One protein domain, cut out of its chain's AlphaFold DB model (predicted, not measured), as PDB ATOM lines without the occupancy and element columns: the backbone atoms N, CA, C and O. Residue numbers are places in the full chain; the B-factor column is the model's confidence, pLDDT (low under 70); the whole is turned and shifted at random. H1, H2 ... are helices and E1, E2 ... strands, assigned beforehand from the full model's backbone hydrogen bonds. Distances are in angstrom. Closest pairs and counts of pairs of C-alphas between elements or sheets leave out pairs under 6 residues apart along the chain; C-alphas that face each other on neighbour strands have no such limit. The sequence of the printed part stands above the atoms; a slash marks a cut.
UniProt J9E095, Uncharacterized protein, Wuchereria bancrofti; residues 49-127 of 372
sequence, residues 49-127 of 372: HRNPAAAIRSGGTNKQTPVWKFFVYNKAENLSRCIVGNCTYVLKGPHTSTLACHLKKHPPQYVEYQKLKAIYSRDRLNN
ATOM      1  N   HIS A  49     173.861 139.061 230.047       51.03
ATOM      2  CA  HIS A  49     173.292 138.528 231.296       51.03
ATOM      3  C   HIS A  49     173.478 137.014 231.498       51.03
ATOM      4  O   HIS A  49     173.311 136.532 232.618       51.03
ATOM      5  N   ARG A  50     173.822 136.244 230.453       43.81
ATOM      6  CA  ARG A  50     174.103 134.799 230.579       43.81
ATOM      7  C   ARG A  50     175.468 134.516 231.213       43.81
ATOM      8  O   ARG A  50     175.693 133.397 231.665       43.81
ATOM      9  N   ASN A  51     176.367 135.502 231.254       38.69
ATOM     10  CA  ASN A  51     177.698 135.340 231.823       38.69
ATOM     11  C   ASN A  51     177.698 135.664 233.337       38.69
ATOM     12  O   ASN A  51     177.493 136.827 233.701       38.69
ATOM     13  N   PRO A  52     177.979 134.699 234.237       46.66
ATOM     14  CA  PRO A  52     178.043 134.960 235.679       46.66
ATOM     15  C   PRO A  52     179.097 136.015 236.067       46.66
ATOM     16  O   PRO A  52     178.929 136.687 237.083       46.66
ATOM     17  N   ALA A  53     180.125 136.253 235.241       35.88
ATOM     18  CA  ALA A  53     181.105 137.319 235.470       35.88
ATOM     19  C   ALA A  53     180.493 138.740 235.419       35.88
ATOM     20  O   ALA A  53     180.963 139.647 236.110       35.88
ATOM     21  N   ALA A  54     179.401 138.952 234.669       38.41
ATOM     22  CA  ALA A  54     178.734 140.257 234.575       38.41
ATOM     23  C   ALA A  54     177.977 140.650 235.863       38.41
ATOM     24  O   ALA A  54     177.732 141.837 236.121       38.41
ATOM     25  N   ALA A  55     177.651 139.674 236.722       42.47
ATOM     26  CA  ALA A  55     177.018 139.923 238.016       42.47
ATOM     27  C   ALA A  55     177.923 140.725 238.972       42.47
ATOM     28  O   ALA A  55     177.417 141.492 239.792       42.47
ATOM     29  N   ILE A  56     179.248 140.602 238.831       41.94
ATOM     30  CA  ILE A  56     180.243 141.239 239.708       41.94
ATOM     31  C   ILE A  56     180.358 142.749 239.423       41.94
ATOM     32  O   ILE A  56     180.501 143.552 240.345       41.94
ATOM     33  N   ARG A  57     180.221 143.168 238.157       40.75
ATOM     34  CA  ARG A  57     180.417 144.570 237.731       40.75
ATOM     35  C   ARG A  57     179.250 145.518 238.028       40.75
ATOM     36  O   ARG A  57     179.399 146.725 237.879       40.75
ATOM     37  N   SER A  58     178.089 145.017 238.451       47.47
ATOM     38  CA  SER A  58     176.848 145.808 238.533       47.47
ATOM     39  C   SER A  58     176.414 146.175 239.965       47.47
ATOM     40  O   SER A  58     175.241 146.065 240.315       47.47
ATOM     41  N   GLY A  59     177.364 146.676 240.768       39.97
ATOM     42  CA  GLY A  59     177.103 147.369 242.040       39.97
ATOM     43  C   GLY A  59     176.779 146.440 243.215       39.97
ATOM     44  O   GLY A  59     175.618 146.244 243.572       39.97
ATOM     45  N   GLY A  60     177.818 145.880 243.840       46.00
ATOM     46  CA  GLY A  60     177.695 144.860 244.886       46.00
ATOM     47  C   GLY A  60     176.928 145.292 246.143       46.00
ATOM     48  O   GLY A  60     177.506 145.881 247.050       46.00
ATOM     49  N   THR A  61     175.645 144.928 246.204       45.84
ATOM     50  CA  THR A  61     174.892 144.543 247.420       45.84
ATOM     51  C   THR A  61     173.484 144.065 247.029       45.84
ATOM     52  O   THR A  61     173.060 142.968 247.393       45.84
ATOM     53  N   ASN A  62     172.800 144.794 246.139       44.41
ATOM     54  CA  ASN A  62     171.412 144.515 245.744       44.41
ATOM     55  C   ASN A  62     171.284 143.569 244.528       44.41
ATOM     56  O   ASN A  62     170.540 143.831 243.588       44.41
ATOM     57  N   LYS A  63     172.032 142.457 244.549       52.41
ATOM     58  CA  LYS A  63     171.880 141.325 243.607       52.41
ATOM     59  C   LYS A  63     171.893 139.947 244.278       52.41
ATOM     60  O   LYS A  63     171.707 138.943 243.605       52.41
ATOM     61  N   GLN A  64     172.062 139.883 245.601       57.81
ATOM     62  CA  GLN A  64     172.208 138.612 246.320       57.81
ATOM     63  C   GLN A  64     170.913 137.789 246.430       57.81
ATOM     64  O   GLN A  64     170.965 136.609 246.757       57.81
ATOM     65  N   THR A  65     169.739 138.381 246.190       65.62
ATOM     66  CA  THR A  65     168.484 137.622 246.260       65.62
ATOM     67  C   THR A  65     168.331 136.727 245.021       65.62
ATOM     68  O   THR A  65     168.406 137.228 243.897       65.62
ATOM     69  N   PRO A  66     168.027 135.422 245.175       77.38
ATOM     70  CA  PRO A  66     167.965 134.477 244.050       77.38
ATOM     71  C   PRO A  66     166.833 134.750 243.046       77.38
ATOM     72  O   PRO A  66     166.734 134.081 242.021       77.38
ATOM     73  N   VAL A  67     165.987 135.748 243.316       76.06
ATOM     74  CA  VAL A  67     164.936 136.222 242.409       76.06
ATOM     75  C   VAL A  67     165.529 136.738 241.092       76.06
ATOM     76  O   VAL A  67     164.953 136.522 240.031       76.06
ATOM     77  N   TRP A  68     166.728 137.331 241.144       79.69
ATOM     78  CA  TRP A  68     167.424 137.898 239.988       79.69
ATOM     79  C   TRP A  68     167.937 136.856 238.986       79.69
ATOM     80  O   TRP A  68     168.326 137.225 237.886       79.69
ATOM     81  N   LYS A  69     167.874 135.553 239.305       79.19
ATOM     82  CA  LYS A  69     168.096 134.487 238.313       79.19
ATOM     83  C   LYS A  69     167.012 134.469 237.221       79.19
ATOM     84  O   LYS A  69     167.257 133.989 236.122       79.19
ATOM     85  N   PHE A  70     165.824 134.994 237.525       78.75
ATOM     86  CA  PHE A  70     164.623 134.903 236.685       78.75
ATOM     87  C   PHE A  70     164.154 136.260 236.128       78.75
ATOM     88  O   PHE A  70     163.133 136.322 235.438       78.75
ATOM     89  N   PHE A  71     164.884 137.345 236.420       80.50
ATOM     90  CA  PHE A  71     164.546 138.709 236.006       80.50
ATOM     91  C   PHE A  71     165.776 139.518 235.600       80.50
ATOM     92  O   PHE A  71     166.805 139.485 236.273       80.50
ATOM     93  N   VAL A  72     165.616 140.327 234.556       81.44
ATOM     94  CA  VAL A  72     166.614 141.279 234.055       81.44
ATOM     95  C   VAL A  72     166.188 142.700 234.416       81.44
ATOM     96  O   VAL A  72     165.066 143.101 234.117       81.44
ATOM     97  N   TYR A  73     167.072 143.475 235.051       79.50
ATOM     98  CA  TYR A  73     166.797 144.867 235.425       79.50
ATOM     99  C   TYR A  73     167.392 145.860 234.422       79.50
ATOM    100  O   TYR A  73     168.611 146.024 234.355       79.50
ATOM    101  N   ASN A  74     166.531 146.580 233.703       79.00
ATOM    102  CA  ASN A  74     166.911 147.758 232.937       79.00
ATOM    103  C   ASN A  74     166.960 148.992 233.856       79.00
ATOM    104  O   ASN A  74     165.929 149.489 234.321       79.00
ATOM    105  N   LYS A  75     168.172 149.514 234.085       72.19
ATOM    106  CA  LYS A  75     168.413 150.708 234.908       72.19
ATOM    107  C   LYS A  75     167.942 152.006 234.239       72.19
ATOM    108  O   LYS A  75     167.556 152.919 234.962       72.19
ATOM    109  N   ALA A  76     167.952 152.095 232.906       67.88
ATOM    110  CA  ALA A  76     167.533 153.303 232.190       67.88
ATOM    111  C   ALA A  76     166.023 153.554 232.352       67.88
ATOM    112  O   ALA A  76     165.598 154.652 232.698       67.88
ATOM    113  N   GLU A  77     165.214 152.503 232.202       73.25
ATOM    114  CA  GLU A  77     163.747 152.577 232.306       73.25
ATOM    115  C   GLU A  77     163.225 152.371 233.749       73.25
ATOM    116  O   GLU A  77     162.054 152.627 234.052       73.25
ATOM    117  N   ASN A  78     164.098 151.909 234.657       77.31
ATOM    118  CA  ASN A  78     163.765 151.377 235.984       77.31
ATOM    119  C   ASN A  78     162.718 150.249 235.909       77.31
ATOM    120  O   ASN A  78     161.690 150.278 236.593       77.31
ATOM    121  N   LEU A  79     162.979 149.258 235.049       80.56
ATOM    122  CA  LEU A  79     162.076 148.147 234.741       80.56
ATOM    123  C   LEU A  79     162.762 146.790 234.932       80.56
ATOM    124  O   LEU A  79     163.854 146.557 234.425       80.56
ATOM    125  N   SER A  80     162.090 145.869 235.616       82.19
ATOM    126  CA  SER A  80     162.485 144.468 235.772       82.19
ATOM    127  C   SER A  80     161.666 143.593 234.814       82.19
ATOM    128  O   SER A  80     160.465 143.417 235.018       82.19
ATOM    129  N   ARG A  81     162.290 143.043 233.770       78.62
ATOM    130  CA  ARG A  81     161.653 142.144 232.789       78.62
ATOM    131  C   ARG A  81     161.775 140.695 233.252       78.62
ATOM    132  O   ARG A  81     162.851 140.282 233.686       78.62
ATOM    133  N   CYS A  82     160.690 139.928 233.187       83.81
ATOM    134  CA  CYS A  82     160.755 138.484 233.417       83.81
ATOM    135  C   CYS A  82     161.470 137.804 232.239       83.81
ATOM    136  O   CYS A  82     161.237 138.172 231.093       83.81
ATOM    137  N   ILE A  83     162.330 136.818 232.512       82.88
ATOM    138  CA  ILE A  83     162.985 135.989 231.475       82.88
ATOM    139  C   ILE A  83     162.538 134.521 231.542       82.88
ATOM    140  O   ILE A  83     163.224 133.616 231.068       82.88
ATOM    141  N   VAL A  84     161.393 134.266 232.180       79.75
ATOM    142  CA  VAL A  84     160.842 132.922 232.357       79.75
ATOM    143  C   VAL A  84     159.929 132.562 231.188       79.75
ATOM    144  O   VAL A  84     158.828 133.096 231.057       79.75
ATOM    145  N   GLY A  85     160.379 131.619 230.357       77.44
ATOM    146  CA  GLY A  85     159.604 131.110 229.225       77.44
ATOM    147  C   GLY A  85     159.258 132.214 228.225       77.44
ATOM    148  O   GLY A  85     160.129 132.959 227.792       77.44
ATOM    149  N   ASN A  86     157.975 132.327 227.881       72.06
ATOM    150  CA  ASN A  86     157.425 133.363 227.001       72.06
ATOM    151  C   ASN A  86     156.820 134.555 227.772       72.06
ATOM    152  O   ASN A  86     155.980 135.279 227.237       72.06
ATOM    153  N   CYS A  87     157.189 134.760 229.042       76.81
ATOM    154  CA  CYS A  87     156.592 135.815 229.850       76.81
ATOM    155  C   CYS A  87     157.118 137.207 229.476       76.81
ATOM    156  O   CYS A  87     158.195 137.612 229.896       76.81
ATOM    157  N   THR A  88     156.304 137.984 228.767       77.69
ATOM    158  CA  THR A  88     156.598 139.376 228.384       77.69
ATOM    159  C   THR A  88     156.355 140.395 229.505       77.69
ATOM    160  O   THR A  88     156.398 141.603 229.273       77.69
ATOM    161  N   TYR A  89     156.070 139.944 230.731       76.25
ATOM    162  CA  TYR A  89     155.653 140.829 231.815       76.25
ATOM    163  C   TYR A  89     156.819 141.657 232.365       76.25
ATOM    164  O   TYR A  89     157.894 141.139 232.685       76.25
ATOM    165  N   VAL A  90     156.568 142.956 232.531       80.38
ATOM    166  CA  VAL A  90     157.554 143.933 232.990       80.38
ATOM    167  C   VAL A  90     157.061 144.609 234.264       80.38
ATOM    168  O   VAL A  90     155.921 145.060 234.349       80.38
ATOM    169  N   LEU A  91     157.923 144.669 235.274       80.62
ATOM    170  CA  LEU A  91     157.631 145.208 236.600       80.62
ATOM    171  C   LEU A  91     158.398 146.506 236.850       80.62
ATOM    172  O   LEU A  91     159.582 146.605 236.541       80.62
ATOM    173  N   LYS A  92     157.736 147.502 237.443       76.38
ATOM    174  CA  LYS A  92     158.361 148.781 237.803       76.38
ATOM    175  C   LYS A  92     159.295 148.592 239.007       76.38
ATOM    176  O   LYS A  92     158.884 148.038 240.024       76.38
ATOM    177  N   GLY A  93     160.524 149.090 238.896       71.31
ATOM    178  CA  GLY A  93     161.519 149.119 239.971       71.31
ATOM    179  C   GLY A  93     162.147 147.760 240.334       71.31
ATOM    180  O   GLY A  93     161.745 146.708 239.825       71.31
ATOM    181  N   PRO A  94     163.155 147.760 241.228       72.31
ATOM    182  CA  PRO A  94     163.903 146.566 241.628       72.31
ATOM    183  C   PRO A  94     163.285 145.831 242.839       72.31
ATOM    184  O   PRO A  94     163.992 145.337 243.720       72.31
ATOM    185  N   HIS A  95     161.953 145.790 242.938       76.94
ATOM    186  CA  HIS A  95     161.247 145.305 244.131       76.94
ATOM    187  C   HIS A  95     161.174 143.771 244.187       76.94
ATOM    188  O   HIS A  95     160.276 143.146 243.623       76.94
ATOM    189  N   THR A  96     162.108 143.156 244.914       75.69
ATOM    190  CA  THR A  96     162.272 141.691 245.021       75.69
ATOM    191  C   THR A  96     161.023 140.945 245.504       75.69
ATOM    192  O   THR A  96     160.772 139.831 245.047       75.69
ATOM    193  N   SER A  97     160.204 141.553 246.369       79.62
ATOM    194  CA  SER A  97     158.907 141.020 246.810       79.62
ATOM    195  C   SER A  97     157.891 140.933 245.666       79.62
ATOM    196  O   SER A  97     157.238 139.903 245.493       79.62
ATOM    197  N   THR A  98     157.798 141.977 244.842       80.25
ATOM    198  CA  THR A  98     156.914 142.039 243.670       80.25
ATOM    199  C   THR A  98     157.355 141.048 242.588       80.25
ATOM    200  O   THR A  98     156.523 140.335 242.026       80.25
ATOM    201  N   LEU A  99     158.668 140.927 242.360       81.25
ATOM    202  CA  LEU A  99     159.260 139.936 241.450       81.25
ATOM    203  C   LEU A  99     158.970 138.496 241.916       81.25
ATOM    204  O   LEU A  99     158.522 137.661 241.130       81.25
ATOM    205  N   ALA A 100     159.131 138.216 243.213       81.81
ATOM    206  CA  ALA A 100     158.805 136.918 243.809       81.81
ATOM    207  C   ALA A 100     157.298 136.594 243.775       81.81
ATOM    208  O   ALA A 100     156.923 135.427 243.685       81.81
ATOM    209  N   CYS A 101     156.428 137.610 243.817       84.31
ATOM    210  CA  CYS A 101     154.990 137.434 243.617       84.31
ATOM    211  C   CYS A 101     154.673 137.041 242.166       84.31
ATOM    212  O   CYS A 101     153.918 136.098 241.937       84.31
ATOM    213  N   HIS A 102     155.310 137.688 241.183       84.75
ATOM    214  CA  HIS A 102     155.161 137.325 239.773       84.75
ATOM    215  C   HIS A 102     155.672 135.905 239.475       84.75
ATOM    216  O   HIS A 102     155.000 135.165 238.762       84.75
ATOM    217  N   LEU A 103     156.788 135.481 240.080       83.31
ATOM    218  CA  LEU A 103     157.297 134.104 239.981       83.31
ATOM    219  C   LEU A 103     156.256 133.034 240.342       83.31
ATOM    220  O   LEU A 103     156.292 131.964 239.750       83.31
ATOM    221  N   LYS A 104     155.292 133.307 241.236       80.94
ATOM    222  CA  LYS A 104     154.208 132.356 241.556       80.94
ATOM    223  C   LYS A 104     153.331 132.003 240.346       80.94
ATOM    224  O   LYS A 104     152.710 130.946 240.352       80.94
ATOM    225  N   LYS A 105     153.288 132.858 239.314       79.75
ATOM    226  CA  LYS A 105     152.597 132.590 238.039       79.75
ATOM    227  C   LYS A 105     153.359 131.608 237.135       79.75
ATOM    228  O   LYS A 105     152.808 131.182 236.128       79.75
ATOM    229  N   HIS A 106     154.580 131.222 237.516       79.81
ATOM    230  CA  HIS A 106     155.447 130.276 236.808       79.81
ATOM    231  C   HIS A 106     155.772 129.071 237.704       79.81
ATOM    232  O   HIS A 106     156.835 129.044 238.329       79.81
ATOM    233  N   PRO A 107     154.884 128.062 237.806       77.31
ATOM    234  CA  PRO A 107     155.061 126.936 238.725       77.31
ATOM    235  C   PRO A 107     156.429 126.222 238.659       77.31
ATOM    236  O   PRO A 107     156.989 125.974 239.730       77.31
ATOM    237  N   PRO A 108     157.030 125.939 237.479       77.38
ATOM    238  CA  PRO A 108     158.326 125.254 237.416       77.38
ATOM    239  C   PRO A 108     159.456 126.088 238.037       77.38
ATOM    240  O   PRO A 108     160.228 125.609 238.870       77.38
ATOM    241  N   GLN A 109     159.527 127.367 237.672       79.56
ATOM    242  CA  GLN A 109     160.582 128.286 238.092       79.56
ATOM    243  C   GLN A 109     160.359 128.794 239.522       79.56
ATOM    244  O   GLN A 109     161.322 129.107 240.220       79.56
ATOM    245  N   TYR A 110     159.118 128.791 240.016       81.88
ATOM    246  CA  TYR A 110     158.820 129.047 241.424       81.88
ATOM    247  C   TYR A 110     159.381 127.956 242.347       81.88
ATOM    248  O   TYR A 110     159.908 128.274 243.414       81.88
ATOM    249  N   VAL A 111     159.325 126.681 241.942       82.50
ATOM    250  CA  VAL A 111     159.945 125.570 242.693       82.50
ATOM    251  C   VAL A 111     161.469 125.719 242.724       82.50
ATOM    252  O   VAL A 111     162.087 125.540 243.776       82.50
ATOM    253  N   GLU A 112     162.082 126.097 241.603       80.69
ATOM    254  CA  GLU A 112     163.521 126.367 241.543       80.69
ATOM    255  C   GLU A 112     163.914 127.575 242.416       80.69
ATOM    256  O   GLU A 112     164.843 127.489 243.220       80.69
ATOM    257  N   TYR A 113     163.153 128.671 242.340       81.44
ATOM    258  CA  TYR A 113     163.319 129.849 243.190       81.44
ATOM    259  C   TYR A 113     163.185 129.519 244.685       81.44
ATOM    260  O   TYR A 113     163.978 130.020 245.482       81.44
ATOM    261  N   GLN A 114     162.245 128.656 245.088       80.75
ATOM    262  CA  GLN A 114     162.133 128.212 246.482       80.75
ATOM    263  C   GLN A 114     163.373 127.438 246.947       80.75
ATOM    264  O   GLN A 114     163.893 127.730 248.026       80.75
ATOM    265  N   LYS A 115     163.895 126.513 246.128       81.19
ATOM    266  CA  LYS A 115     165.143 125.787 246.423       81.19
ATOM    267  C   LYS A 115     166.322 126.754 246.574       81.19
ATOM    268  O   LYS A 115     167.021 126.715 247.583       81.19
ATOM    269  N   LEU A 116     166.487 127.676 245.625       78.38
ATOM    270  CA  LEU A 116     167.528 128.709 245.667       78.38
ATOM    271  C   LEU A 116     167.382 129.641 246.881       78.38
ATOM    272  O   LEU A 116     168.383 130.007 247.490       78.38
ATOM    273  N   LYS A 117     166.152 129.998 247.276       81.19
ATOM    274  CA  LYS A 117     165.872 130.805 248.475       81.19
ATOM    275  C   LYS A 117     166.250 130.067 249.763       81.19
ATOM    276  O   LYS A 117     166.816 130.695 250.654       81.19
ATOM    277  N   ALA A 118     165.967 128.768 249.858       77.56
ATOM    278  CA  ALA A 118     166.346 127.950 251.010       77.56
ATOM    279  C   ALA A 118     167.874 127.811 251.132       77.56
ATOM    280  O   ALA A 118     168.423 128.058 252.205       77.56
ATOM    281  N   ILE A 119     168.556 127.506 250.021       76.62
ATOM    282  CA  ILE A 119     170.023 127.417 249.951       76.62
ATOM    283  C   ILE A 119     170.656 128.761 250.338       76.62
ATOM    284  O   ILE A 119     171.412 128.818 251.302       76.62
ATOM    285  N   TYR A 120     170.247 129.865 249.699       75.06
ATOM    286  CA  TYR A 120     170.747 131.207 250.020       75.06
ATOM    287  C   TYR A 120     170.507 131.601 251.487       75.06
ATOM    288  O   TYR A 120     171.379 132.198 252.113       75.06
ATOM    289  N   SER A 121     169.352 131.254 252.066       75.00
ATOM    290  CA  SER A 121     169.073 131.540 253.480       75.00
ATOM    291  C   SER A 121     169.991 130.761 254.423       75.00
ATOM    292  O   SER A 121     170.418 131.312 255.437       75.00
ATOM    293  N   ARG A 122     170.305 129.501 254.096       73.62
ATOM    294  CA  ARG A 122     171.240 128.666 254.858       73.62
ATOM    295  C   ARG A 122     172.672 129.173 254.717       73.62
ATOM    296  O   ARG A 122     173.356 129.331 255.717       73.62
ATOM    297  N   ASP A 123     173.108 129.492 253.503       66.38
ATOM    298  CA  ASP A 123     174.480 129.936 253.251       66.38
ATOM    299  C   ASP A 123     174.727 131.348 253.823       66.38
ATOM    300  O   ASP A 123     175.804 131.622 254.350       66.38
ATOM    301  N   ARG A 124     173.706 132.222 253.839       65.75
ATOM    302  CA  ARG A 124     173.742 133.508 254.560       65.75
ATOM    303  C   ARG A 124     173.860 133.316 256.075       65.75
ATOM    304  O   ARG A 124     174.577 134.081 256.712       65.75
ATOM    305  N   LEU A 125     173.183 132.318 256.646       61.47
ATOM    306  CA  LEU A 125     173.272 132.001 258.076       61.47
ATOM    307  C   LEU A 125     174.635 131.383 258.431       61.47
ATOM    308  O   LEU A 125     175.254 131.791 259.411       61.47
ATOM    309  N   ASN A 126     175.146 130.482 257.587       58.34
ATOM    310  CA  ASN A 126     176.477 129.898 257.734       58.34
ATOM    311  C   ASN A 126     177.575 130.965 257.636       58.34
ATOM    312  O   ASN A 126     178.463 130.970 258.471       58.34
ATOM    313  N   ASN A 127     177.495 131.911 256.694       56.06
ATOM    314  CA  ASN A 127     178.471 133.004 256.569       56.06
ATOM    315  C   ASN A 127     178.522 133.880 257.842       56.06
ATOM    316  O   ASN A 127     179.603 134.213 258.323       56.06
TER     317      ASN A 127
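This is residues 49 to 127 of the 372 residues of an uncharacterized protein of Wuchereria bancrofti (UniProt J9E095). A small sheet of three strands, E1 to E3, has helix H3 over one face, and the short helix H2 sits in the middle of the domain between H3 and the long helix H4, which passes H2 and runs on away from the sheet. Before H2, the first printed residues make a loose arm holding the short helix H1, with residues 56 to 61 sticking out. The printed part has 79 residues, with four named helices and three named strands in the order H1, H2, E1, E2, E3, H3, H4; the sheet's order is E1, E2, E3, all antiparallel, and the class is mixed, helices and strands. The whole is compact, with a radius of gyration of the C-alphas of 12.7 A, and spans 36 by 31 by 22 A.

H1 is residues 52 to 55, beginning at C-alpha 52 at (178.043, 134.960, 235.679). H2 is residues 66 to 69. E1, residues 71 to 74, and E2, residues 79 to 82, each measure 9.8 A from first to last C-alpha. E3 is residues 90 to 92. H3, residues 96 to 103, measures 10.4 A and begins at C-alpha 96 at (162.272, 141.691, 245.021). H4, residues 107 to 127, measures 30.1 A and ends at C-alpha 127 at (178.471, 133.004, 256.569).

E1, E2 and E3 form a meander, each strand the antiparallel neighbour of the one before. E1 and E2 are a hairpin, with N 72 and O 81 2.9 A apart, within hydrogen-bond range. E2 and E3 are a hairpin too, with N 80 and O 91 at 2.8 A. H3 is on the sheet at a height of 9.0 A, over E2; on the local plane it runs only just slantwise to the strands, at 31 degrees to E2. The closest C-alphas of H3 and E3 are those of Leu 99 and Leu 91, 7.3 A apart. H2 and H3 only just touch, with 3 pairs of C-alphas within 8 A, the closest being Val 67 and Ala 100 at 6.3 A. H4 touches H2 with residues 113 to 120 alone; the closest C-alphas are those of Leu 116 and Pro 66, 6.0 A apart. H3 and H4 are close but not clearly touching, the C-alphas of Leu 103 and Tyr 110 coming closest at 5.5 A. They run opposite ways at a shallow tilt of 32 degrees, only just short of steep. H1 is apart from H2 and touches no helix. Every O i to N i+4 pair is within hydrogen-bond range in H3 and H4, while H1 and H2 are too short for such a pair.

The two C-alphas farthest apart, those of Thr 88 and Asn 126, are 36.7 A apart. The printed part has no cut and no long link. The mean pLDDT of the printed part is 70.5; residues 49 to 65, residue 76 and residues 123 to 127 are under 70, and H1 has a mean of 41.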